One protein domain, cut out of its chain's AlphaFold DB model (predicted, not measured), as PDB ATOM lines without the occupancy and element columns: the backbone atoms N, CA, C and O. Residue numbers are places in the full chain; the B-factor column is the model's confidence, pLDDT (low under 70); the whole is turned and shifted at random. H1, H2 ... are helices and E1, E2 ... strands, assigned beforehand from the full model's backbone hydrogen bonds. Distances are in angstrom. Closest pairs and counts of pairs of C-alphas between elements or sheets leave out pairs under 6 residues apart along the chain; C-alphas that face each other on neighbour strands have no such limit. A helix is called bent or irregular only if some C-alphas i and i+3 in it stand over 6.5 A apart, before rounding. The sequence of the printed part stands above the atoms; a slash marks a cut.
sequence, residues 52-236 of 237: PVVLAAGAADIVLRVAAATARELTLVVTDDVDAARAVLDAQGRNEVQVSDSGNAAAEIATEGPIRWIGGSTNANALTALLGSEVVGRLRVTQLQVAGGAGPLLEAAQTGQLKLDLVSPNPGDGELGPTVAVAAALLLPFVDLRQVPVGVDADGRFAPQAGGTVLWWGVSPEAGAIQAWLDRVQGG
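This is residues 52 to 236 of the 237 residues of an uncharacterized protein of Kribbella shirazensis (UniProt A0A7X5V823). What shows first? A strongly twisted sheet of nine strands curls round H6, with H1 and H2 over the same face and H4 and H5 over the other, three layers. H7 packs on H6 and H1, off the sheet. What makes it up? The printed part has 185 residues, class mixed, with seven named helices and nine named strands. Strands and helices alternate from E1 to E6 in strand-helix-strand units with right-handed crossovers; H6 E7 E8 E9 H7 follow. The mixed sheet runs E3 E2 E1 E4 E5 E6 E9 E7 E8, antiparallel beyond E9. It is compact, radius of gyration of the C-alphas 15.5 A, spanning 46 by 38 by 28 A.

How do strands pair? E1, residues 53 to 56, is parallel to E2, residues 74 to 78, with N 55 and O 76 2.9 A apart. E7, residues 192 to 200, is antiparallel to E9, residues 213 to 219, with N 194 and O 217 3.0 A apart. Where are the helices? H1, residues 62 to 70, touches H2, residues 82 to 91, at a steep tilt of 43 degrees, closest at the C-alphas of Ala 68 and Leu 89, 6.4 A apart. H6, residues 171 to 185, touches H1, closest at the C-alphas of Val 63 and Thr 179, 5.0 A, and H7, residues 225 to 234, closest at those of Leu 176 and Ile 226, 7.1 A. How do backbones pair? In H1, H2 and H5, residues 150 to 158, every O i to N i+4 pair is within hydrogen-bond range. H4, residues 124 to 130, has 2 of 3, H7 5 of 6, and H6 3 of 11, beside 9 of 12 O i to N i+3 pairs.

Where are the other elements? E3 is residues 98 to 100, H3 105 to 108, E4 115 to 119, E5 139 to 144, E6 163 to 168 and E8 206 to 208. Which points anchor it? E1 begins at C-alpha 53, (-6.819, 101.732, 33.676), and H7 ends at C-alpha 234, (-0.470, 101.417, 14.209). H6 is irregular, with C-alphas 172 and 175 9.1 A apart, and is 19.4 A long.

How large is it? The two farthest C-alphas, of Gly 93 and Gly 211, are 46.5 A apart. The printed part has no cut and no long link. Where is confidence low? The pLDDT is under 70 at 11 residues, among them 121 to 124.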
ATOM      1  N   PRO A  52      -3.909 103.638  37.075       94.00
ATOM      2  CA  PRO A  52      -4.281 102.358  36.478       94.00
ATOM      3  C   PRO A  52      -5.593 102.473  35.697       94.00
ATOM      4  O   PRO A  52      -6.548 103.109  36.150       94.00
ATOM      5  N   VAL A  53      -5.632 101.830  34.530       94.25
ATOM      6  CA  VAL A  53      -6.819 101.732  33.676       94.25
ATOM      7  C   VAL A  53      -7.426 100.337  33.794       94.25
ATOM      8  O   VAL A  53      -6.750  99.323  33.596       94.25
ATOM      9  N   VAL A  54      -8.723 100.314  34.075       93.81
ATOM     10  CA  VAL A  54      -9.607  99.153  34.000       93.81
ATOM     11  C   VAL A  54     -10.508  99.321  32.790       93.81
ATOM     12  O   VAL A  54     -11.200 100.332  32.668       93.81
ATOM     13  N   LEU A  55     -10.515  98.333  31.904       93.06
ATOM     14  CA  LEU A  55     -11.404  98.307  30.752       93.06
ATOM     15  C   LEU A  55     -12.499  97.265  30.958       93.06
ATOM     16  O   LEU A  55     -12.198  96.082  31.051       93.06
ATOM     17  N   ALA A  56     -13.760  97.681  30.941       90.75
ATOM     18  CA  ALA A  56     -14.899  96.773  30.895       90.75
ATOM     19  C   ALA A  56     -15.437  96.696  29.460       90.75
ATOM     20  O   ALA A  56     -16.149  97.596  29.013       90.75
ATOM     21  N   ALA A  57     -15.078  95.645  28.723       85.94
ATOM     22  CA  ALA A  57     -15.413  95.493  27.304       85.94
ATOM     23  C   ALA A  57     -15.639  94.022  26.921       85.94
ATOM     24  O   ALA A  57     -15.238  93.105  27.638       85.94
ATOM     25  N   GLY A  58     -16.273  93.794  25.770       81.81
ATOM     26  CA  GLY A  58     -16.356  92.459  25.180       81.81
ATOM     27  C   GLY A  58     -14.983  91.991  24.693       81.81
ATOM     28  O   GLY A  58     -14.195  92.780  24.172       81.81
ATOM     29  N   ALA A  59     -14.691  90.702  24.828       69.75
ATOM     30  CA  ALA A  59     -13.366  90.156  24.538       69.75
ATOM     31  C   ALA A  59     -12.927  90.278  23.065       69.75
ATOM     32  O   ALA A  59     -11.747  90.452  22.770       69.75
ATOM     33  N   ALA A  60     -13.876  90.234  22.126       67.31
ATOM     34  CA  ALA A  60     -13.618  90.423  20.696       67.31
ATOM     35  C   ALA A  60     -13.712  91.893  20.240       67.31
ATOM     36  O   ALA A  60     -13.523  92.186  19.050       67.31
ATOM     37  N   ASP A  61     -14.009  92.814  21.160       77.75
ATOM     38  CA  ASP A  61     -14.316  94.204  20.851       77.75
ATOM     39  C   ASP A  61     -13.080  94.937  20.302       77.75
ATOM     40  O   ASP A  61     -11.944  94.765  20.757       77.75
ATOM     41  N   ILE A  62     -13.311  95.789  19.306       86.06
ATOM     42  CA  ILE A  62     -12.308  96.725  18.810       86.06
ATOM     43  C   ILE A  62     -11.790  97.620  19.942       86.06
ATOM     44  O   ILE A  62     -10.610  97.964  19.950       86.06
ATOM     45  N   VAL A  63     -12.628  97.912  20.942       89.38
ATOM     46  CA  VAL A  63     -12.250  98.680  22.134       89.38
ATOM     47  C   VAL A  63     -11.076  98.034  22.870       89.38
ATOM     48  O   VAL A  63     -10.129  98.742  23.211       89.38
ATOM     49  N   LEU A  64     -11.080  96.708  23.066       91.75
ATOM     50  CA  LEU A  64      -9.972  96.014  23.729       91.75
ATOM     51  C   LEU A  64      -8.685  96.106  22.909       91.75
ATOM     52  O   LEU A  64      -7.638  96.442  23.458       91.75
ATOM     53  N   ARG A  65      -8.756  95.865  21.594       90.62
ATOM     54  CA  ARG A  65      -7.582  95.979  20.709       90.62
ATOM     55  C   ARG A  65      -6.969  97.376  20.765       90.62
ATOM     56  O   ARG A  65      -5.756  97.518  20.889       90.62
ATOM     57  N   VAL A  66      -7.811  98.404  20.713       90.38
ATOM     58  CA  VAL A  66      -7.375  99.801  20.782       90.38
ATOM     59  C   VAL A  66      -6.797 100.135  22.153       90.38
ATOM     60  O   VAL A  66      -5.711 100.704  22.225       90.38
ATOM     61  N   ALA A  67      -7.459  99.757  23.245       91.94
ATOM     62  CA  ALA A  67      -6.950 100.003  24.591       91.94
ATOM     63  C   ALA A  67      -5.606  99.300  24.827       91.94
ATOM     64  O   ALA A  67      -4.672  99.927  25.319       91.94
ATOM     65  N   ALA A  68      -5.466  98.040  24.410       92.44
ATOM     66  CA  ALA A  68      -4.218  97.291  24.525       92.44
ATOM     67  C   ALA A  68      -3.052  97.976  23.790       92.44
ATOM     68  O   ALA A  68      -1.938  98.012  24.316       92.44
ATOM     69  N   ALA A  69      -3.316  98.570  22.623       89.94
ATOM     70  CA  ALA A  69      -2.310  99.271  21.830       89.94
ATOM     71  C   ALA A  69      -1.975 100.686  22.344       89.94
ATOM     72  O   ALA A  69      -0.897 101.203  22.056       89.94
ATOM     73  N   THR A  70      -2.885 101.340  23.072       89.81
ATOM     74  CA  THR A  70      -2.804 102.795  23.318       89.81
ATOM     75  C   THR A  70      -2.752 103.181  24.793       89.81
ATOM     76  O   THR A  70      -2.062 104.136  25.153       89.81
ATOM     77  N   ALA A  71      -3.424 102.432  25.667       91.06
ATOM     78  CA  ALA A  71      -3.458 102.686  27.099       91.06
ATOM     79  C   ALA A  71      -2.279 101.980  27.783       91.06
ATOM     80  O   ALA A  71      -2.333 100.788  28.108       91.06
ATOM     81  N   ARG A  72      -1.198 102.731  28.012       91.06
ATOM     82  CA  ARG A  72       0.007 102.222  28.688       91.06
ATOM     83  C   ARG A  72      -0.289 101.728  30.097       91.06
ATOM     84  O   ARG A  72       0.258 100.716  30.509       91.06
ATOM     85  N   GLU A  73      -1.193 102.397  30.805       93.88
ATOM     86  CA  GLU A  73      -1.563 102.040  32.175       93.88
ATOM     87  C   GLU A  73      -2.715 101.021  32.251       93.88
ATOM     88  O   GLU A  73      -3.261 100.790  33.333       93.88
ATOM     89  N   LEU A  74      -3.109 100.405  31.125       95.19
ATOM     90  CA  LEU A  74      -4.057  99.288  31.136       95.19
ATOM     91  C   LEU A  74      -3.532  98.185  32.054       95.19
ATOM     92  O   LEU A  74      -2.454  97.653  31.819       95.19
ATOM     93  N   THR A  75      -4.289  97.891  33.108       95.75
ATOM     94  CA  THR A  75      -3.893  96.970  34.183       95.75
ATOM     95  C   THR A  75      -4.868  95.802  34.309       95.75
ATOM     96  O   THR A  75      -4.440  94.683  34.577       95.75
ATOM     97  N   LEU A  76      -6.163  96.039  34.070       94.69
ATOM     98  CA  LEU A  76      -7.206  95.016  34.134       94.69
ATOM     99  C   LEU A  76      -8.185  95.153  32.965       94.69
ATOM    100  O   LEU A  76      -8.621  96.255  32.629       94.69
ATOM    101  N   VAL A  77      -8.587  94.014  32.411       93.88
ATOM    102  CA  VAL A  77      -9.737  93.883  31.515       93.88
ATOM    103  C   VAL A  77     -10.820  93.063  32.215       93.88
ATOM    104  O   VAL A  77     -10.564  91.944  32.656       93.88
ATOM    105  N   VAL A  78     -12.026  93.618  32.306       91.81
ATOM    106  CA  VAL A  78     -13.226  92.948  32.817       91.81
ATOM    107  C   VAL A  78     -14.107  92.538  31.639       91.81
ATOM    108  O   VAL A  78     -14.585  93.391  30.882       91.81
ATOM    109  N   THR A  79     -14.318  91.237  31.465       90.75
ATOM    110  CA  THR A  79     -14.995  90.672  30.292       90.75
ATOM    111  C   THR A  79     -15.628  89.319  30.600       90.75
ATOM    112  O   THR A  79     -15.136  88.588  31.445       90.75
ATOM    113  N   ASP A  80     -16.695  88.957  29.902       89.69
ATOM    114  CA  ASP A  80     -17.353  87.653  30.034       89.69
ATOM    115  C   ASP A  80     -16.588  86.497  29.361       89.69
ATOM    116  O   ASP A  80     -16.841  85.334  29.673       89.69
ATOM    117  N   ASP A  81     -15.631  86.801  28.478       91.88
ATOM    118  CA  ASP A  81     -14.793  85.819  27.780       91.88
ATOM    119  C   ASP A  81     -13.296  86.086  28.032       91.88
ATOM    120  O   ASP A  81     -12.589  86.770  27.283       91.88
ATOM    121  N   VAL A  82     -12.815  85.554  29.159       93.06
ATOM    122  CA  VAL A  82     -11.441  85.741  29.650       93.06
ATOM    123  C   VAL A  82     -10.401  85.208  28.661       93.06
ATOM    124  O   VAL A  82      -9.368  85.849  28.453       93.06
ATOM    125  N   ASP A  83     -10.674  84.066  28.028       93.75
ATOM    126  CA  ASP A  83      -9.736  83.402  27.121       93.75
ATOM    127  C   ASP A  83      -9.563  84.195  25.821       93.75
ATOM    128  O   ASP A  83      -8.433  84.426  25.374       93.75
ATOM    129  N   ALA A  84     -10.659  84.684  25.230       93.25
ATOM    130  CA  ALA A  84     -10.577  85.508  24.028       93.25
ATOM    131  C   ALA A  84      -9.878  86.851  24.298       93.25
ATOM    132  O   ALA A  84      -9.056  87.291  23.489       93.25
ATOM    133  N   ALA A  85     -10.131  87.485  25.448       93.75
ATOM    134  CA  ALA A  85      -9.461  88.735  25.798       93.75
ATOM    135  C   ALA A  85      -7.967  88.520  26.055       93.75
ATOM    136  O   ALA A  85      -7.146  89.330  25.616       93.75
ATOM    137  N   ARG A  86      -7.599  87.406  26.700       95.56
ATOM    138  CA  ARG A  86      -6.198  87.011  26.867       95.56
ATOM    139  C   ARG A  86      -5.504  86.843  25.518       95.56
ATOM    140  O   ARG A  86      -4.437  87.417  25.330       95.56
ATOM    141  N   ALA A  87      -6.126  86.153  24.562       94.38
ATOM    142  CA  ALA A  87      -5.559  85.979  23.225       94.38
ATOM    143  C   ALA A  87      -5.304  87.320  22.508       94.38
ATOM    144  O   ALA A  87      -4.274  87.488  21.853       94.38
ATOM    145  N   VAL A  88      -6.211  88.296  22.655       93.94
ATOM    146  CA  VAL A  88      -6.022  89.653  22.115       93.94
ATOM    147  C   VAL A  88      -4.842  90.362  22.783       93.94
ATOM    148  O   VAL A  88      -4.018  90.950  22.084       93.94
ATOM    149  N   LEU A  89      -4.741  90.308  24.113       95.25
ATOM    150  CA  LEU A  89      -3.652  90.942  24.862       95.25
ATOM    151  C   LEU A  89      -2.293  90.317  24.531       95.25
ATOM    152  O   LEU A  89      -1.332  91.046  24.289       95.25
ATOM    153  N   ASP A  90      -2.218  88.990  24.443       94.69
ATOM    154  CA  ASP A  90      -0.990  88.271  24.102       94.69
ATOM    155  C   ASP A  90      -0.517  88.620  22.683       94.69
ATOM    156  O   ASP A  90       0.669  88.872  22.468       94.69
ATOM    157  N   ALA A  91      -1.442  88.739  21.724       92.31
ATOM    158  CA  ALA A  91      -1.131  89.194  20.367       92.31
ATOM    159  C   ALA A  91      -0.603  90.641  20.317       92.31
ATOM    160  O   ALA A  91       0.101  91.001  19.374       92.31
ATOM    161  N   GLN A  92      -0.925  91.462  21.320       91.88
ATOM    162  CA  GLN A  92      -0.415  92.829  21.490       91.88
ATOM    163  C   GLN A  92       0.819  92.899  22.409       91.88
ATOM    164  O   GLN A  92       1.303  93.991  22.698       91.88
ATOM    165  N   GLY A  93       1.330  91.759  22.893       94.56
ATOM    166  CA  GLY A  93       2.462  91.712  23.823       94.56
ATOM    167  C   GLY A  93       2.153  92.280  25.213       94.56
ATOM    168  O   GLY A  93       3.071  92.713  25.900       94.56
ATOM    169  N   ARG A  94       0.876  92.300  25.616       95.88
ATOM    170  CA  ARG A  94       0.368  92.861  26.880       95.88
ATOM    171  C   ARG A  94       0.122  91.772  27.934       95.88
ATOM    172  O   ARG A  94      -0.962  91.671  28.512       95.88
ATOM    173  N   ASN A  95       1.102  90.898  28.149       95.06
ATOM    174  CA  ASN A  95       0.975  89.749  29.055       95.06
ATOM    175  C   ASN A  95       0.905  90.142  30.543       95.06
ATOM    176  O   ASN A  95       0.467  89.346  31.370       95.06
ATOM    177  N   GLU A  96       1.306  91.365  30.883       95.38
ATOM    178  CA  GLU A  96       1.223  91.936  32.225       95.38
ATOM    179  C   GLU A  96      -0.202  92.346  32.634       95.38
ATOM    180  O   GLU A  96      -0.483  92.480  33.823       95.38
ATOM    181  N   VAL A  97      -1.108  92.531  31.668       96.44
ATOM    182  CA  VAL A  97      -2.487  92.967  31.920       96.44
ATOM    183  C   VAL A  97      -3.305  91.807  32.486       96.44
ATOM    184  O   VAL A  97      -3.342  90.715  31.911       96.44
ATOM    185  N   GLN A  98      -3.988  92.026  33.606       95.75
ATOM    186  CA  GLN A  98      -4.897  91.053  34.212       95.75
ATOM    187  C   GLN A  98      -6.213  90.971  33.425       95.75
ATOM    188  O   GLN A  98      -6.646  91.946  32.813       95.75
ATOM    189  N   VAL A  99      -6.868  89.810  33.447       94.50
ATOM    190  CA  VAL A  99      -8.192  89.614  32.835       94.50
ATOM    191  C   VAL A  99      -9.082  88.908  33.848       94.50
ATOM    192  O   VAL A  99      -8.641  87.942  34.469       94.50
ATOM    193  N   SER A 100     -10.305  89.397  34.031       92.56
ATOM    194  CA  SER A 100     -11.283  88.837  34.964       92.56
ATOM    195  C   SER A 100     -12.691  88.898  34.379       92.56
ATOM    196  O   SER A 100     -13.007  89.791  33.597       92.56
ATOM    197  N   ASP A 101     -13.545  87.974  34.799       89.94
ATOM    198  CA  ASP A 101     -14.991  87.991  34.568       89.94
ATOM    199  C   ASP A 101     -15.772  88.758  35.643       89.94
ATOM    200  O   ASP A 101     -16.975  88.993  35.512       89.94
ATOM    201  N   SER A 102     -15.084  89.204  36.692       85.69
ATOM    202  CA  SER A 102     -15.684  89.870  37.835       85.69
ATOM    203  C   SER A 102     -15.314  91.344  37.871       85.69
ATOM    204  O   SER A 102     -14.144  91.711  37.978       85.69
ATOM    205  N   GLY A 103     -16.328  92.213  37.888       75.38
ATOM    206  CA  GLY A 103     -16.131  93.648  38.125       75.38
ATOM    207  C   GLY A 103     -15.405  93.932  39.445       75.38
ATOM    208  O   GLY A 103     -14.604  94.861  39.514       75.38
ATOM    209  N   ASN A 104     -15.597  93.080  40.460       81.62
ATOM    210  CA  ASN A 104     -14.963  93.220  41.774       81.62
ATOM    211  C   ASN A 104     -13.438  93.063  41.742       81.62
ATOM    212  O   ASN A 104     -12.779  93.546  42.660       81.62
ATOM    213  N   ALA A 105     -12.864  92.477  40.686       84.69
ATOM    214  CA  ALA A 105     -11.413  92.419  40.516       84.69
ATOM    215  C   ALA A 105     -10.778  93.822  40.461       84.69
ATOM    216  O   ALA A 105      -9.614  93.989  40.814       84.69
ATOM    217  N   ALA A 106     -11.543  94.865  40.113       80.50
ATOM    218  CA  ALA A 106     -11.064  96.244  40.185       80.50
ATOM    219  C   ALA A 106     -10.687  96.685  41.613       80.50
ATOM    220  O   ALA A 106      -9.788  97.510  41.776       80.50
ATOM    221  N   ALA A 107     -11.322  96.122  42.648       79.56
ATOM    222  CA  ALA A 107     -10.960  96.390  44.040       79.56
ATOM    223  C   ALA A 107      -9.592  95.786  44.415       79.56
ATOM    224  O   ALA A 107      -8.922  96.286  45.316       79.56
ATOM    225  N   GLU A 108      -9.150  94.749  43.698       80.94
ATOM    226  CA  GLU A 108      -7.889  94.041  43.948       80.94
ATOM    227  C   GLU A 108      -6.671  94.727  43.311       80.94
ATOM    228  O   GLU A 108      -5.539  94.412  43.668       80.94
ATOM    229  N   ILE A 109      -6.875  95.723  42.435       76.50
ATOM    230  CA  ILE A 109      -5.794  96.472  41.756       76.50
ATOM    231  C   ILE A 109      -4.960  97.328  42.739       76.50
ATOM    232  O   ILE A 109      -3.982  97.956  42.347       76.50
ATOM    233  N   ALA A 110      -5.295  97.317  44.036       60.00
ATOM    234  CA  ALA A 110      -4.421  97.697  45.152       60.00
ATOM    235  C   ALA A 110      -3.607  98.985  44.933       60.00
ATOM    236  O   ALA A 110      -2.393  99.027  45.121       60.00
ATOM    237  N   THR A 111      -4.283 100.067  44.555       67.06
ATOM    238  CA  THR A 111      -3.714 101.417  44.674       67.06
ATOM    239  C   THR A 111      -4.345 102.131  45.871       67.06
ATOM    240  O   THR A 111      -5.374 101.679  46.363       67.06
ATOM    241  N   GLU A 112      -3.768 103.227  46.361       74.81
ATOM    242  CA  GLU A 112      -4.456 104.169  47.271       74.81
ATOM    243  C   GLU A 112      -5.134 105.316  46.488       74.81
ATOM    244  O   GLU A 112      -5.961 106.048  47.021       74.81
ATOM    245  N   GLY A 113      -4.800 105.457  45.198       85.25
ATOM    246  CA  GLY A 113      -5.203 106.570  44.335       85.25
ATOM    247  C   GLY A 113      -6.431 106.308  43.450       85.25
ATOM    248  O   GLY A 113      -7.103 105.281  43.584       85.25
ATOM    249  N   PRO A 114      -6.760 107.237  42.540       90.44
ATOM    250  CA  PRO A 114      -7.861 107.059  41.599       90.44
ATOM    251  C   PRO A 114      -7.603 105.911  40.612       90.44
ATOM    252  O   PRO A 114      -6.459 105.594  40.286       90.44
ATOM    253  N   ILE A 115      -8.688 105.312  40.121       91.56
ATOM    254  CA  ILE A 115      -8.682 104.252  39.107       91.56
ATOM    255  C   ILE A 115      -9.517 104.726  37.919       91.56
ATOM    256  O   ILE A 115     -10.678 105.107  38.087       91.56
ATOM    257  N   ARG A 116      -8.942 104.691  36.715       92.56
ATOM    258  CA  ARG A 116      -9.669 104.990  35.477       92.56
ATOM    259  C   ARG A 116     -10.473 103.771  35.065       92.56
ATOM    260  O   ARG A 116      -9.899 102.725  34.788       92.56
ATOM    261  N   TRP A 117     -11.788 103.910  35.000       93.00
ATOM    262  CA  TRP A 117     -12.679 102.876  34.495       93.00
ATOM    263  C   TRP A 117     -13.209 103.291  33.127       93.00
ATOM    264  O   TRP A 117     -13.852 104.329  32.994       93.00
ATOM    265  N   ILE A 118     -12.979 102.461  32.117       92.44
ATOM    266  CA  ILE A 118     -13.493 102.668  30.765       92.44
ATOM    267  C   ILE A 118     -14.598 101.646  30.530       92.44
ATOM    268  O   ILE A 118     -14.340 100.447  30.432       92.44
ATOM    269  N   GLY A 119     -15.838 102.123  30.464       88.56
ATOM    270  CA  GLY A 119     -17.007 101.293  30.203       88.56
ATOM    271  C   GLY A 119     -17.330 101.226  28.714       88.56
ATOM    272  O   GLY A 119     -17.712 102.232  28.114       88.56
ATOM    273  N   GLY A 120     -17.202 100.037  28.126       77.44
ATOM    274  CA  GLY A 120     -17.646  99.719  26.770       77.44
ATOM    275  C   GLY A 120     -19.145  99.403  26.678       77.44
ATOM    276  O   GLY A 120     -19.872  99.403  27.675       77.44
ATOM    277  N   SER A 121     -19.611  99.119  25.458       63.69
ATOM    278  CA  SER A 121     -21.035  98.931  25.122       63.69
ATOM    279  C   SER A 121     -21.673  97.685  25.743       63.69
ATOM    280  O   SER A 121     -22.890  97.652  25.918       63.69
ATOM    281  N   THR A 122     -20.884  96.661  26.077       62.06
ATOM    282  CA  THR A 122     -21.404  95.336  26.454       62.06
ATOM    283  C   THR A 122     -21.448  95.071  27.957       62.06
ATOM    284  O   THR A 122     -22.039  94.072  28.355       62.06
ATOM    285  N   ASN A 123     -20.867  95.933  28.806       63.09
ATOM    286  CA  ASN A 123     -20.578  95.546  30.195       63.09
ATOM    287  C   ASN A 123     -20.906  96.593  31.278       63.09
ATOM    288  O   ASN A 123     -20.294  96.598  32.345       63.09
ATOM    289  N   ALA A 124     -21.914  97.453  31.068       62.34
ATOM    290  CA  ALA A 124     -22.385  98.393  32.104       62.34
ATOM    291  C   ALA A 124     -22.790  97.708  33.426       62.34
ATOM    292  O   ALA A 124     -22.684  98.305  34.498       62.34
ATOM    293  N   ASN A 125     -23.189  96.435  33.374       71.94
ATOM    294  CA  ASN A 125     -23.504  95.639  34.560       71.94
ATOM    295  C   ASN A 125     -22.304  95.480  35.507       71.94
ATOM    296  O   ASN A 125     -22.496  95.456  36.723       71.94
ATOM    297  N   ALA A 126     -21.078  95.421  34.975       79.44
ATOM    298  CA  ALA A 126     -19.871  95.309  35.788       79.44
ATOM    299  C   ALA A 126     -19.649  96.559  36.653       79.44
ATOM    300  O   ALA A 126     -19.255  96.439  37.811       79.44
ATOM    301  N   LEU A 127     -19.962  97.750  36.128       85.25
ATOM    302  CA  LEU A 127     -19.857  98.992  36.893       85.25
ATOM    303  C   LEU A 127     -20.958  99.098  37.956       85.25
ATOM    304  O   LEU A 127     -20.684  99.485  39.089       85.25
ATOM    305  N   THR A 128     -22.189  98.698  37.629       83.75
ATOM    306  CA  THR A 128     -23.294  98.673  38.600       83.75
ATOM    307  C   THR A 128     -22.980  97.772  39.797       83.75
ATOM    308  O   THR A 128     -23.289  98.132  40.931       83.75
ATOM    309  N   ALA A 129     -22.310  96.635  39.576       83.19
ATOM    310  CA  ALA A 129     -21.885  95.739  40.654       83.19
ATOM    311  C   ALA A 129     -20.893  96.396  41.636       83.19
ATOM    312  O   ALA A 129     -20.865  96.037  42.813       83.19
ATOM    313  N   LEU A 130     -20.123  97.391  41.181       86.31
ATOM    314  CA  LEU A 130     -19.137  98.100  41.998       86.31
ATOM    315  C   LEU A 130     -19.729  99.213  42.860       86.31
ATOM    316  O   LEU A 130     -19.059  99.643  43.800       86.31
ATOM    317  N   LEU A 131     -20.962  99.664  42.604       87.75
ATOM    318  CA  LEU A 131     -21.566 100.775  43.350       87.75
ATOM    319  C   LEU A 131     -21.680 100.500  44.859       87.75
ATOM    320  O   LEU A 131     -21.716 101.436  45.645       87.75
ATOM    321  N   GLY A 132     -21.705  99.238  45.292       83.06
ATOM    322  CA  GLY A 132     -21.723  98.873  46.715       83.06
ATOM    323  C   GLY A 132     -20.344  98.725  47.368       83.06
ATOM    324  O   GLY A 132     -20.268  98.400  48.550       83.06
ATOM    325  N   SER A 133     -19.259  98.900  46.615       85.81
ATOM    326  CA  SER A 133     -17.896  98.617  47.075       85.81
ATOM    327  C   SER A 133     -17.134  99.885  47.467       85.81
ATOM    328  O   SER A 133     -17.413 100.973  46.969       85.81
ATOM    329  N   GLU A 134     -16.114  99.746  48.316       84.00
ATOM    330  CA  GLU A 134     -15.278 100.876  48.756       84.00
ATOM    331  C   GLU A 134     -14.491 101.533  47.608       84.00
ATOM    332  O   GLU A 134     -14.109 102.701  47.698       84.00
ATOM    333  N   VAL A 135     -14.266 100.817  46.499       87.38
ATOM    334  CA  VAL A 135     -13.493 101.337  45.362       87.38
ATOM    335  C   VAL A 135     -14.259 102.393  44.559       87.38
ATOM    336  O   VAL A 135     -13.635 103.189  43.864       87.38
ATOM    337  N   VAL A 136     -15.592 102.461  44.681       89.19
ATOM    338  CA  VAL A 136     -16.452 103.334  43.860       89.19
ATOM    339  C   VAL A 136     -16.058 104.813  43.932       89.19
ATOM    340  O   VAL A 136     -15.937 105.460  42.895       89.19
ATOM    341  N   GLY A 137     -15.731 105.327  45.124       88.31
ATOM    342  CA  GLY A 137     -15.322 106.728  45.311       88.31
ATOM    343  C   GLY A 137     -13.975 107.067  44.660       88.31
ATOM    344  O   GLY A 137     -13.628 108.234  44.444       88.31
ATOM    345  N   ARG A 138     -13.205 106.036  44.309       89.88
ATOM    346  CA  ARG A 138     -11.909 106.150  43.643       89.88
ATOM    347  C   ARG A 138     -12.021 105.993  42.133       89.88
ATOM    348  O   ARG A 138     -11.073 106.336  41.428       89.88
ATOM    349  N   LEU A 139     -13.159 105.516  41.633       91.19
ATOM    350  CA  LEU A 139     -13.380 105.377  40.205       91.19
ATOM    351  C   LEU A 139     -13.496 106.752  39.539       91.19
ATOM    352  O   LEU A 139     -14.057 107.718  40.070       91.19
ATOM    353  N   ARG A 140     -12.925 106.817  38.343       92.44
ATOM    354  CA  ARG A 140     -13.088 107.878  37.357       92.44
ATOM    355  C   ARG A 140     -13.602 107.199  36.105       92.44
ATOM    356  O   ARG A 140     -12.837 106.524  35.417       92.44
ATOM    357  N   VAL A 141     -14.911 107.262  35.908       92.50
ATOM    358  CA  VAL A 141     -15.596 106.473  34.889       92.50
ATOM    359  C   VAL A 141     -15.735 107.289  33.618       92.50
ATOM    360  O   VAL A 141     -16.344 108.348  33.640       92.50
ATOM    361  N   THR A 142     -15.271 106.741  32.502       92.50
ATOM    362  CA  THR A 142     -15.665 107.167  31.158       92.50
ATOM    363  C   THR A 142     -16.544 106.078  30.560       92.50
ATOM    364  O   THR A 142     -16.068 104.984  30.250       92.50
ATOM    365  N   GLN A 143     -17.841 106.348  30.431       90.81
ATOM    366  CA  GLN A 143     -18.835 105.361  30.015       90.81
ATOM    367  C   GLN A 143     -19.354 105.678  28.614       90.81
ATOM    368  O   GLN A 143     -19.956 106.728  28.374       90.81
ATOM    369  N   LEU A 144     -19.170 104.734  27.689       88.75
ATOM    370  CA  LEU A 144     -19.886 104.746  26.420       88.75
ATOM    371  C   LEU A 144     -21.382 104.644  26.689       88.75
ATOM    372  O   LEU A 144     -21.800 103.833  27.518       88.75
ATOM    373  N   GLN A 145     -22.192 105.430  25.985       80.44
ATOM    374  CA  GLN A 145     -23.639 105.294  26.087       80.44
ATOM    375  C   GLN A 145     -24.083 103.842  25.880       80.44
ATOM    376  O   GLN A 145     -23.774 103.206  24.874       80.44
ATOM    377  N   VAL A 146     -24.835 103.342  26.856       71.75
ATOM    378  CA  VAL A 146     -25.368 101.982  26.881       71.75
ATOM    379  C   VAL A 146     -26.879 101.998  26.769       71.75
ATOM    380  O   VAL A 146     -27.547 102.952  27.168       71.75
ATOM    381  N   ALA A 147     -27.419 100.907  26.231       68.81
ATOM    382  CA  ALA A 147     -28.848 100.753  26.007       68.81
ATOM    383  C   ALA A 147     -29.668 100.560  27.300       68.81
ATOM    384  O   ALA A 147     -30.889 100.545  27.204       68.81
ATOM    385  N   GLY A 148     -29.022 100.418  28.466       75.56
ATOM    386  CA  GLY A 148     -29.660 100.258  29.773       75.56
ATOM    387  C   GLY A 148     -28.658 100.335  30.933       75.56
ATOM    388  O   GLY A 148     -27.448 100.317  30.718       75.56
ATOM    389  N   GLY A 149     -29.163 100.418  32.168       79.56
ATOM    390  CA  GLY A 149     -28.339 100.484  33.387       79.56
ATOM    391  C   GLY A 149     -27.880 101.892  33.788       79.56
ATOM    392  O   GLY A 149     -27.115 102.027  34.737       79.56
ATOM    393  N   ALA A 150     -28.362 102.946  33.119       87.94
ATOM    394  CA  ALA A 150     -27.958 104.325  33.403       87.94
ATOM    395  C   ALA A 150     -28.452 104.848  34.766       87.94
ATOM    396  O   ALA A 150     -27.768 105.651  35.390       87.94
ATOM    397  N   GLY A 151     -29.618 104.387  35.237       90.81
ATOM    398  CA  GLY A 151     -30.260 104.856  36.476       90.81
ATOM    399  C   GLY A 151     -29.354 104.804  37.709       90.81
ATOM    400  O   GLY A 151     -29.040 105.862  38.251       90.81
ATOM    401  N   PRO A 152     -28.880 103.613  38.122       90.81
ATOM    402  CA  PRO A 152     -28.006 103.482  39.289       90.81
ATOM    403  C   PRO A 152     -26.703 104.286  39.170       90.81
ATOM    404  O   PRO A 152     -26.227 104.854  40.148       90.81
ATOM    405  N   LEU A 153     -26.134 104.369  37.962       90.81
ATOM    406  CA  LEU A 153     -24.912 105.137  37.709       90.81
ATOM    407  C   LEU A 153     -25.151 106.645  37.845       90.81
ATOM    408  O   LEU A 153     -24.323 107.348  38.422       90.81
ATOM    409  N   LEU A 154     -26.285 107.138  37.334       92.38
ATOM    410  CA  LEU A 154     -26.662 108.541  37.454       92.38
ATOM    411  C   LEU A 154     -26.951 108.912  38.913       92.38
ATOM    412  O   LEU A 154     -26.512 109.965  39.361       92.38
ATOM    413  N   GLU A 155     -27.635 108.048  39.662       93.56
ATOM    414  CA  GLU A 155     -27.894 108.243  41.094       93.56
ATOM    415  C   GLU A 155     -26.587 108.301  41.906       93.56
ATOM    416  O   GLU A 155     -26.391 109.198  42.731       93.56
ATOM    417  N   ALA A 156     -25.640 107.403  41.624       92.50
ATOM    418  CA  ALA A 156     -24.320 107.428  42.250       92.50
ATOM    419  C   ALA A 156     -23.532 108.704  41.897       92.50
ATOM    420  O   ALA A 156     -22.831 109.260  42.744       92.50
ATOM    421  N   ALA A 157     -23.665 109.208  40.667       92.31
ATOM    422  CA  ALA A 157     -23.056 110.477  40.273       92.31
ATOM    423  C   ALA A 157     -23.712 111.678  40.979       92.31
ATOM    424  O   ALA A 157     -23.017 112.554  41.487       92.31
ATOM    425  N   GLN A 158     -25.045 111.695  41.082       93.19
ATOM    426  CA  GLN A 158     -25.816 112.741  41.769       93.19
ATOM    427  C   GLN A 158     -25.460 112.877  43.247       93.19
ATOM    428  O   GLN A 158     -25.406 113.984  43.777       93.19
ATOM    429  N   THR A 159     -25.224 111.750  43.913       92.31
ATOM    430  CA  THR A 159     -24.877 111.704  45.339       92.31
ATOM    431  C   THR A 159     -23.386 111.938  45.599       92.31
ATOM    432  O   THR A 159     -22.960 111.944  46.753       92.31
ATOM    433  N   GLY A 160     -22.582 112.148  44.549       89.56
ATOM    434  CA  GLY A 160     -21.132 112.337  44.648       89.56
ATOM    435  C   GLY A 160     -20.356 111.057  44.971       89.56
ATOM    436  O   GLY A 160     -19.159 111.119  45.244       89.56
ATOM    437  N   GLN A 161     -21.017 109.899  44.935       91.19
ATOM    438  CA  GLN A 161     -20.401 108.597  45.172       91.19
ATOM    439  C   GLN A 161     -19.503 108.161  44.004       91.19
ATOM    440  O   GLN A 161     -18.519 107.454  44.215       91.19
ATOM    441  N   LEU A 162     -19.833 108.586  42.781       91.06
ATOM    442  CA  LEU A 162     -19.133 108.225  41.552       91.06
ATOM    443  C   LEU A 162     -18.785 109.471  40.731       91.06
ATOM    444  O   LEU A 162     -19.645 110.316  40.493       91.06
ATOM    445  N   LYS A 163     -17.551 109.561  40.222       92.25
ATOM    446  CA  LYS A 163     -17.227 110.526  39.161       92.25
ATOM    447  C   LYS A 163     -17.463 109.873  37.800       92.25
ATOM    448  O   LYS A 163     -16.771 108.910  37.461       92.25
ATOM    449  N   LEU A 164     -18.447 110.384  37.063       91.94
ATOM    450  CA  LEU A 164     -18.941 109.816  35.810       91.94
ATOM    451  C   LEU A 164     -18.865 110.837  34.673       91.94
ATOM    452  O   LEU A 164     -19.525 111.872  34.723       91.94
ATOM    453  N   ASP A 165     -18.152 110.462  33.622       91.50
ATOM    454  CA  ASP A 165     -18.134 111.130  32.331       91.50
ATOM    455  C   ASP A 165     -18.769 110.207  31.286       91.50
ATOM    456  O   ASP A 165     -18.585 108.983  31.293       91.50
ATOM    457  N   LEU A 166     -19.531 110.795  30.373       90.81
ATOM    458  CA  LEU A 166     -20.232 110.079  29.315       90.81
ATOM    459  C   LEU A 166     -19.569 110.321  27.974       90.81
ATOM    460  O   LEU A 166     -19.012 111.388  27.725       90.81
ATOM    461  N   VAL A 167     -19.686 109.353  27.073       90.31
ATOM    462  CA  VAL A 167     -19.294 109.547  25.680       90.31
ATOM    463  C   VAL A 167     -20.306 108.956  24.718       90.31
ATOM    464  O   VAL A 167     -20.894 107.897  24.966       90.31
ATOM    465  N   SER A 168     -20.473 109.627  23.583       87.75
ATOM    466  CA  SER A 168     -21.268 109.129  22.465       87.75
ATOM    467  C   SER A 168     -20.407 109.019  21.210       87.75
ATOM    468  O   SER A 168     -19.682 109.963  20.882       87.75
ATOM    469  N   PRO A 169     -20.494 107.893  20.483       85.56
ATOM    470  CA  PRO A 169     -19.789 107.738  19.222       85.56
ATOM    471  C   PRO A 169     -20.409 108.629  18.144       85.56
ATOM    472  O   PRO A 169     -21.617 108.879  18.155       85.56
ATOM    473  N   ASN A 170     -19.602 109.057  17.171       83.81
ATOM    474  CA  ASN A 170     -20.156 109.595  15.938       83.81
ATOM    475  C   ASN A 170     -20.778 108.436  15.142       83.81
ATOM    476  O   ASN A 170     -20.099 107.429  14.930       83.81
ATOM    477  N   PRO A 171     -22.022 108.543  14.644       84.12
ATOM    478  CA  PRO A 171     -22.599 107.507  13.787       84.12
ATOM    479  C   PRO A 171     -21.746 107.198  12.544       84.12
ATOM    480  O   PRO A 171     -21.757 106.070  12.057       84.12
ATOM    481  N   GLY A 172     -20.991 108.184  12.047       83.75
ATOM    482  CA  GLY A 172     -20.075 108.030  10.917       83.75
ATOM    483  C   GLY A 172     -18.830 107.186  11.207       83.75
ATOM    484  O   GLY A 172     -18.177 106.760  10.260       83.75
ATOM    485  N   ASP A 173     -18.518 106.906  12.477       82.19
ATOM    486  CA  ASP A 173     -17.377 106.062  12.865       82.19
ATOM    487  C   ASP A 173     -17.696 104.556  12.780       82.19
ATOM    488  O   ASP A 173     -16.797 103.721  12.900       82.19
ATOM    489  N   GLY A 174     -18.964 104.185  12.555       86.06
ATOM    490  CA  GLY A 174     -19.387 102.797  12.359       86.06
ATOM    491  C   GLY A 174     -18.939 101.876  13.498       86.06
ATOM    492  O   GLY A 174     -19.174 102.157  14.673       86.06
ATOM    493  N   GLU A 175     -18.269 100.777  13.150       85.56
ATOM    494  CA  GLU A 175     -17.762  99.795  14.120       85.56
ATOM    495  C   GLU A 175     -16.683 100.356  15.055       85.56
ATOM    496  O   GLU A 175     -16.490  99.821  16.142       85.56
ATOM    497  N   LEU A 176     -15.997 101.442  14.678       85.38
ATOM    498  CA  LEU A 176     -14.978 102.076  15.518       85.38
ATOM    499  C   LEU A 176     -15.569 103.002  16.575       85.38
ATOM    500  O   LEU A 176     -14.861 103.366  17.513       85.38
ATOM    501  N   GLY A 177     -16.844 103.375  16.445       84.38
ATOM    502  CA  GLY A 177     -17.519 104.301  17.350       84.38
ATOM    503  C   GLY A 177     -17.244 104.025  18.836       84.38
ATOM    504  O   GLY A 177     -16.835 104.947  19.541       84.38
ATOM    505  N   PRO A 178     -17.372 102.779  19.332       87.62
ATOM    506  CA  PRO A 178     -17.116 102.450  20.734       87.62
ATOM    507  C   PRO A 178     -15.724 102.836  21.260       87.62
ATOM    508  O   PRO A 178     -15.563 103.087  22.455       87.62
ATOM    509  N   THR A 179     -14.716 102.942  20.389       89.25
ATOM    510  CA  THR A 179     -13.345 103.318  20.776       89.25
ATOM    511  C   THR A 179     -13.229 104.773  21.242       89.25
ATOM    512  O   THR A 179     -12.249 105.120  21.905       89.25
ATOM    513  N   VAL A 180     -14.253 105.606  21.005       89.50
ATOM    514  CA  VAL A 180     -14.333 106.972  21.548       89.50
ATOM    515  C   VAL A 180     -14.234 106.993  23.077       89.50
ATOM    516  O   VAL A 180     -13.715 107.953  23.635       89.50
ATOM    517  N   ALA A 181     -14.655 105.927  23.769       90.88
ATOM    518  CA  ALA A 181     -14.500 105.814  25.220       90.88
ATOM    519  C   ALA A 181     -13.035 105.722  25.649       90.88
ATOM    520  O   ALA A 181     -12.641 106.365  26.619       90.88
ATOM    521  N   VAL A 182     -12.210 104.995  24.890       91.12
ATOM    522  CA  VAL A 182     -10.759 104.954  25.119       91.12
ATOM    523  C   VAL A 182     -10.153 106.316  24.810       91.12
ATOM    524  O   VAL A 182      -9.389 106.841  25.613       91.12
ATOM    525  N   ALA A 183     -10.538 106.920  23.685       89.88
ATOM    526  CA  ALA A 183     -10.035 108.230  23.294       89.88
ATOM    527  C   ALA A 183     -10.341 109.312  24.342       89.88
ATOM    528  O   ALA A 183      -9.456 110.070  24.726       89.88
ATOM    529  N   ALA A 184     -11.570 109.348  24.850       89.56
ATOM    530  CA  ALA A 184     -11.990 110.305  25.862       89.56
ATOM    531  C   ALA A 184     -11.293 110.076  27.209       89.56
ATOM    532  O   ALA A 184     -10.809 111.028  27.811       89.56
ATOM    533  N   ALA A 185     -11.167 108.820  27.653       89.50
ATOM    534  CA  ALA A 185     -10.480 108.482  28.903       89.50
ATOM    535  C   ALA A 185      -8.976 108.811  28.879       89.50
ATOM    536  O   ALA A 185      -8.345 108.984  29.924       89.50
ATOM    537  N   LEU A 186      -8.392 108.877  27.680       86.69
ATOM    538  CA  LEU A 186      -7.016 109.307  27.439       86.69
ATOM    539  C   LEU A 186      -6.910 110.805  27.098       86.69
ATOM    540  O   LEU A 186      -5.814 111.264  26.785       86.69
ATOM    541  N   LEU A 187      -8.020 111.554  27.159       84.94
ATOM    542  CA  LEU A 187      -8.114 112.978  26.816       84.94
ATOM    543  C   LEU A 187      -7.531 113.289  25.426       84.94
ATOM    544  O   LEU A 187      -6.809 114.267  25.226       84.94
ATOM    545  N   LEU A 188      -7.822 112.423  24.451       84.50
ATOM    546  CA  LEU A 188      -7.352 112.610  23.087       84.50
ATOM    547  C   LEU A 188      -8.019 113.822  22.427       84.50
ATOM    548  O   LEU A 188      -9.207 114.078  22.621       84.50
ATOM    549  N   PRO A 189      -7.281 114.544  21.571       75.25
ATOM    550  CA  PRO A 189      -7.652 115.897  21.171       75.25
ATOM    551  C   PRO A 189      -8.787 116.015  20.155       75.25
ATOM    552  O   PRO A 189      -9.122 117.125  19.756       75.25
ATOM    553  N   PHE A 190      -9.321 114.888  19.692       80.00
ATOM    554  CA  PHE A 190     -10.442 114.826  18.754       80.00
ATOM    555  C   PHE A 190     -11.758 114.448  19.450       80.00
ATOM    556  O   PHE A 190     -12.748 114.174  18.777       80.00
ATOM    557  N   VAL A 191     -11.765 114.393  20.787       86.31
ATOM    558  CA  VAL A 191     -12.985 114.250  21.580       86.31
ATOM    559  C   VAL A 191     -13.339 115.607  22.173       86.31
ATOM    560  O   VAL A 191     -12.623 116.128  23.027       86.31
ATOM    561  N   ASP A 192     -14.476 116.146  21.751       86.56
ATOM    562  CA  ASP A 192     -15.018 117.386  22.290       86.56
ATOM    563  C   ASP A 192     -15.773 117.079  23.580       86.56
ATOM    564  O   ASP A 192     -16.833 116.445  23.556       86.56
ATOM    565  N   LEU A 193     -15.231 117.528  24.711       85.88
ATOM    566  CA  LEU A 193     -15.870 117.418  26.018       85.88
ATOM    567  C   LEU A 193     -16.702 118.668  26.293       85.88
ATOM    568  O   LEU A 193     -16.209 119.794  26.238       85.88
ATOM    569  N   ARG A 194     -17.971 118.474  26.643       87.56
ATOM    570  CA  ARG A 194     -18.854 119.559  27.082       87.56
ATOM    571  C   ARG A 194     -19.717 119.118  28.241       87.56
ATOM    572  O   ARG A 194     -20.042 117.942  28.363       87.56
ATOM    573  N   GLN A 195     -20.149 120.065  29.053       87.31
ATOM    574  CA  GLN A 195     -21.114 119.770  30.096       87.31
ATOM    575  C   GLN A 195     -22.532 119.737  29.550       87.31
ATOM    576  O   GLN A 195     -22.950 120.616  28.794       87.31
ATOM    577  N   VAL A 196     -23.272 118.707  29.939       91.81
ATOM    578  CA  VAL A 196     -24.658 118.503  29.523       91.81
ATOM    579  C   VAL A 196     -25.464 118.112  30.758       91.81
ATOM    580  O   VAL A 196     -25.004 117.270  31.527       91.81
ATOM    581  N   PRO A 197     -26.653 118.694  30.987       94.25
ATOM    582  CA  PRO A 197     -27.566 118.177  31.991       94.25
ATOM    583  C   PRO A 197     -28.152 116.855  31.478       94.25
ATOM    584  O   PRO A 197     -28.750 116.795  30.401       94.25
ATOM    585  N   VAL A 198     -27.931 115.784  32.230       94.56
ATOM    586  CA  VAL A 198     -28.239 114.408  31.843       94.56
ATOM    587  C   VAL A 198     -29.287 113.813  32.767       94.56
ATOM    588  O   VAL A 198     -29.244 113.969  33.986       94.56
ATOM    589  N   GLY A 199     -30.233 113.108  32.164       94.62
ATOM    590  CA  GLY A 199     -31.196 112.260  32.844       94.62
ATOM    591  C   GLY A 199     -31.189 110.847  32.279       94.62
ATOM    592  O   GLY A 199     -30.279 110.456  31.540       94.62
ATOM    593  N   VAL A 200     -32.224 110.091  32.630       92.88
ATOM    594  CA  VAL A 200     -32.461 108.745  32.108       92.88
ATOM    595  C   VAL A 200     -33.784 108.741  31.357       92.88
ATOM    596  O   VAL A 200     -34.803 109.164  31.902       92.88
ATOM    597  N   ASP A 201     -33.761 108.300  30.102       91.81
ATOM    598  CA  ASP A 201     -34.964 108.200  29.278       91.81
ATOM    599  C   ASP A 201     -35.833 106.981  29.646       91.81
ATOM    600  O   ASP A 201     -35.519 106.194  30.542       91.81
ATOM    601  N   ALA A 202     -36.959 106.821  28.946       90.31
ATOM    602  CA  ALA A 202     -37.894 105.721  29.182       90.31
ATOM    603  C   ALA A 202     -37.291 104.328  28.908       90.31
ATOM    604  O   ALA A 202     -37.799 103.340  29.438       90.31
ATOM    605  N   ASP A 203     -36.214 104.253  28.121       88.00
ATOM    606  CA  ASP A 203     -35.505 103.014  27.798       88.00
ATOM    607  C   ASP A 203     -34.370 102.721  28.796       88.00
ATOM    608  O   ASP A 203     -33.673 101.712  28.674       88.00
ATOM    609  N   GLY A 204     -34.166 103.578  29.802       87.12
ATOM    610  CA  GLY A 204     -33.112 103.403  30.795       87.12
ATOM    611  C   GLY A 204     -31.729 103.853  30.314       87.12
ATOM    612  O   GLY A 204     -30.722 103.391  30.865       87.12
ATOM    613  N   ARG A 205     -31.665 104.726  29.301       88.69
ATOM    614  CA  ARG A 205     -30.426 105.248  28.704       88.69
ATOM    615  C   ARG A 205     -30.133 106.658  29.183       88.69
ATOM    616  O   ARG A 205     -31.045 107.418  29.493       88.69
ATOM    617  N   PHE A 206     -28.858 107.035  29.174       90.62
ATOM    618  CA  PHE A 206     -28.481 108.431  29.372       90.62
ATOM    619  C   PHE A 206     -29.028 109.291  28.230       90.62
ATOM    620  O   PHE A 206     -28.803 108.992  27.057       90.62
ATOM    621  N   ALA A 207     -29.693 110.388  28.568       91.88
ATOM    622  CA  ALA A 207     -30.201 111.340  27.590       91.88
ATOM    623  C   ALA A 207     -30.023 112.775  28.098       91.88
ATOM    624  O   ALA A 207     -30.102 113.006  29.308       91.88
ATOM    625  N   PRO A 208     -29.806 113.764  27.210       93.00
ATOM    626  CA  PRO A 208     -29.853 115.161  27.612       93.00
ATOM    627  C   PRO A 208     -31.241 115.485  28.177       93.00
ATOM    628  O   PRO A 208     -32.253 115.248  27.516       93.00
ATOM    629  N   GLN A 209     -31.297 116.028  29.390       94.69
ATOM    630  CA  GLN A 209     -32.544 116.324  30.088       94.69
ATOM    631  C   GLN A 209     -32.429 117.645  30.845       94.69
ATOM    632  O   GLN A 209     -31.537 117.828  31.670       94.69
ATOM    633  N   ALA A 210     -33.366 118.564  30.603       93.31
ATOM    634  CA  ALA A 210     -33.430 119.821  31.343       93.31
ATOM    635  C   ALA A 210     -33.612 119.557  32.850       93.31
ATOM    636  O   ALA A 210     -34.485 118.784  33.247       93.31
ATOM    637  N   GLY A 211     -32.779 120.194  33.678       91.69
ATOM    638  CA  GLY A 211     -32.757 119.968  35.130       91.69
ATOM    639  C   GLY A 211     -32.128 118.637  35.562       91.69
ATOM    640  O   GLY A 211     -32.245 118.274  36.728       91.69
ATOM    641  N   GLY A 212     -31.493 117.906  34.639       92.94
ATOM    642  CA  GLY A 212     -30.719 116.707  34.943       92.94
ATOM    643  C   GLY A 212     -29.382 117.000  35.630       92.94
ATOM    644  O   GLY A 212     -28.998 118.150  35.848       92.94
ATOM    645  N   THR A 213     -28.645 115.939  35.942       92.81
ATOM    646  CA  THR A 213     -27.303 116.011  36.531       92.81
ATOM    647  C   THR A 213     -26.311 116.510  35.505       92.81
ATOM    648  O   THR A 213     -26.222 115.957  34.413       92.81
ATOM    649  N   VAL A 214     -25.550 117.541  35.847       92.56
ATOM    650  CA  VAL A 214     -24.521 118.064  34.951       92.56
ATOM    651  C   VAL A 214     -23.334 117.105  34.946       92.56
ATOM    652  O   VAL A 214     -22.671 116.941  35.966       92.56
ATOM    653  N   LEU A 215     -23.085 116.474  33.799       91.44
ATOM    654  CA  LEU A 215     -21.958 115.568  33.571       91.44
ATOM    655  C   LEU A 215     -21.127 116.064  32.387       91.44
ATOM    656  O   LEU A 215     -21.655 116.731  31.490       91.44
ATOM    657  N   TRP A 216     -19.843 115.705  32.349       91.88
ATOM    658  CA  TRP A 216     -19.060 115.841  31.125       91.88
ATOM    659  C   TRP A 216     -19.527 114.808  30.102       91.88
ATOM    660  O   TRP A 216     -19.730 113.636  30.414       91.88
ATOM    661  N   TRP A 217     -19.704 115.262  28.868       91.38
ATOM    662  CA  TRP A 217     -20.143 114.457  27.746       91.38
ATOM    663  C   TRP A 217     -19.212 114.691  26.560       91.38
ATOM    664  O   TRP A 217     -19.202 115.771  25.966       91.38
ATOM    665  N   GLY A 218     -18.446 113.658  26.220       88.25
ATOM    666  CA  GLY A 218     -17.566 113.611  25.061       88.25
ATOM    667  C   GLY A 218     -18.255 113.160  23.781       88.25
ATOM    668  O   GLY A 218     -19.004 112.181  23.771       88.25
ATOM    669  N   VAL A 219     -17.970 113.848  22.681       87.19
ATOM    670  CA  VAL A 219     -18.388 113.443  21.334       87.19
ATOM    671  C   VAL A 219     -17.208 113.523  20.370       87.19
ATOM    672  O   VAL A 219     -16.353 114.388  20.508       87.19
ATOM    673  N   SER A 220     -17.165 112.626  19.385       83.81
ATOM    674  CA  SER A 220     -16.263 112.749  18.232       83.81
ATOM    675  C   SER A 220     -16.984 113.577  17.155       83.81
ATOM    676  O   SER A 220     -17.930 113.068  16.547       83.81
ATOM    677  N   PRO A 221     -16.649 114.861  16.936       77.06
ATOM    678  CA  PRO A 221     -17.379 115.705  15.986       77.06
ATOM    679  C   PRO A 221     -17.105 115.309  14.527       77.06
ATOM    680  O   PRO A 221     -17.985 115.427  13.672       77.06
ATOM    681  N   GLU A 222     -15.903 114.808  14.243       82.69
ATOM    682  CA  GLU A 222     -15.421 114.502  12.900       82.69
ATOM    683  C   GLU A 222     -15.447 112.992  12.641       82.69
ATOM    684  O   GLU A 222     -14.710 112.223  13.260       82.69
ATOM    685  N   ALA A 223     -16.270 112.563  11.682       80.44
ATOM    686  CA  ALA A 223     -16.274 111.175  11.235       80.44
ATOM    687  C   ALA A 223     -14.887 110.778  10.701       80.44
ATOM    688  O   ALA A 223     -14.291 111.494   9.893       80.44
ATOM    689  N   GLY A 224     -14.377 109.629  11.141       82.19
ATOM    690  CA  GLY A 224     -13.073 109.112  10.726       82.19
ATOM    691  C   GLY A 224     -11.879 109.682  11.499       82.19
ATOM    692  O   GLY A 224     -10.762 109.208  11.289       82.19
ATOM    693  N   ALA A 225     -12.077 110.620  12.434       83.12
ATOM    694  CA  ALA A 225     -11.000 111.104  13.306       83.12
ATOM    695  C   ALA A 225     -10.374 109.966  14.129       83.12
ATOM    696  O   ALA A 225      -9.153 109.901  14.292       83.12
ATOM    697  N   ILE A 226     -11.209 109.019  14.569       84.06
ATOM    698  CA  ILE A 226     -10.779 107.799  15.252       84.06
ATOM    699  C   ILE A 226      -9.881 106.953  14.344       84.06
ATOM    700  O   ILE A 226      -8.789 106.576  14.758       84.06
ATOM    701  N   GLN A 227     -10.299 106.688  13.101       86.25
ATOM    702  CA  GLN A 227      -9.497 105.911  12.148       86.25
ATOM    703  C   GLN A 227      -8.149 106.592  11.885       86.25
ATOM    704  O   GLN A 227      -7.108 105.957  11.999       86.25
ATOM    705  N   ALA A 228      -8.153 107.902  11.626       85.19
ATOM    706  CA  ALA A 228      -6.929 108.666  11.387       85.19
ATOM    707  C   ALA A 228      -5.983 108.676  12.603       85.19
ATOM    708  O   ALA A 228      -4.763 108.799  12.467       85.19
ATOM    709  N   TRP A 229      -6.520 108.582  13.819       85.25
ATOM    710  CA  TRP A 229      -5.714 108.372  15.014       85.25
ATOM    711  C   TRP A 229      -5.151 106.948  15.084       85.25
ATOM    712  O   TRP A 229      -3.948 106.799  15.290       85.25
ATOM    713  N   LEU A 230      -5.972 105.922  14.853       83.50
ATOM    714  CA  LEU A 230      -5.533 104.524  14.863       83.50
ATOM    715  C   LEU A 230      -4.441 104.254  13.827       83.50
ATOM    716  O   LEU A 230      -3.434 103.643  14.174       83.50
ATOM    717  N   ASP A 231      -4.579 104.783  12.612       85.81
ATOM    718  CA  ASP A 231      -3.577 104.654  11.549       85.81
ATOM    719  C   ASP A 231      -2.219 105.220  11.981       85.81
ATOM    720  O   ASP A 231      -1.173 104.645  11.681       85.81
ATOM    721  N   ARG A 232      -2.217 106.326  12.739       81.38
ATOM    722  CA  ARG A 232      -0.983 106.918  13.280       81.38
ATOM    723  C   ARG A 232      -0.360 106.067  14.375       81.38
ATOM    724  O   ARG A 232       0.862 105.976  14.434       81.38
ATOM    725  N   VAL A 233      -1.170 105.469  15.247       75.19
ATOM    726  CA  VAL A 233      -0.646 104.627  16.330       75.19
ATOM    727  C   VAL A 233      -0.152 103.281  15.795       75.19
ATOM    728  O   VAL A 233       0.866 102.779  16.260       75.19
ATOM    729  N   GLN A 234      -0.823 102.715  14.791       71.81
ATOM    730  CA  GLN A 234      -0.470 101.417  14.209       71.81
ATOM    731  C   GLN A 234       0.627 101.506  13.138       71.81
ATOM    732  O   GLN A 234       1.417 100.576  12.998       71.81
ATOM    733  N   GLY A 235       0.703 102.612  12.391       61.44
ATOM    734  CA  GLY A 235       1.698 102.834  11.334       61.44
ATOM    735  C   GLY A 235       3.048 103.381  11.811       61.44
ATOM    736  O   GLY A 235       3.925 103.615  10.986       61.44
ATOM    737  N   GLY A 236       3.214 103.619  13.116       51.00
ATOM    738  CA  GLY A 236       4.416 104.205  13.722       51.00
ATOM    739  C   GLY A 236       5.491 103.210  14.181       51.00
ATOM    740  O   GLY A 236       6.332 103.606  14.988       51.00
TER     741      GLY A 236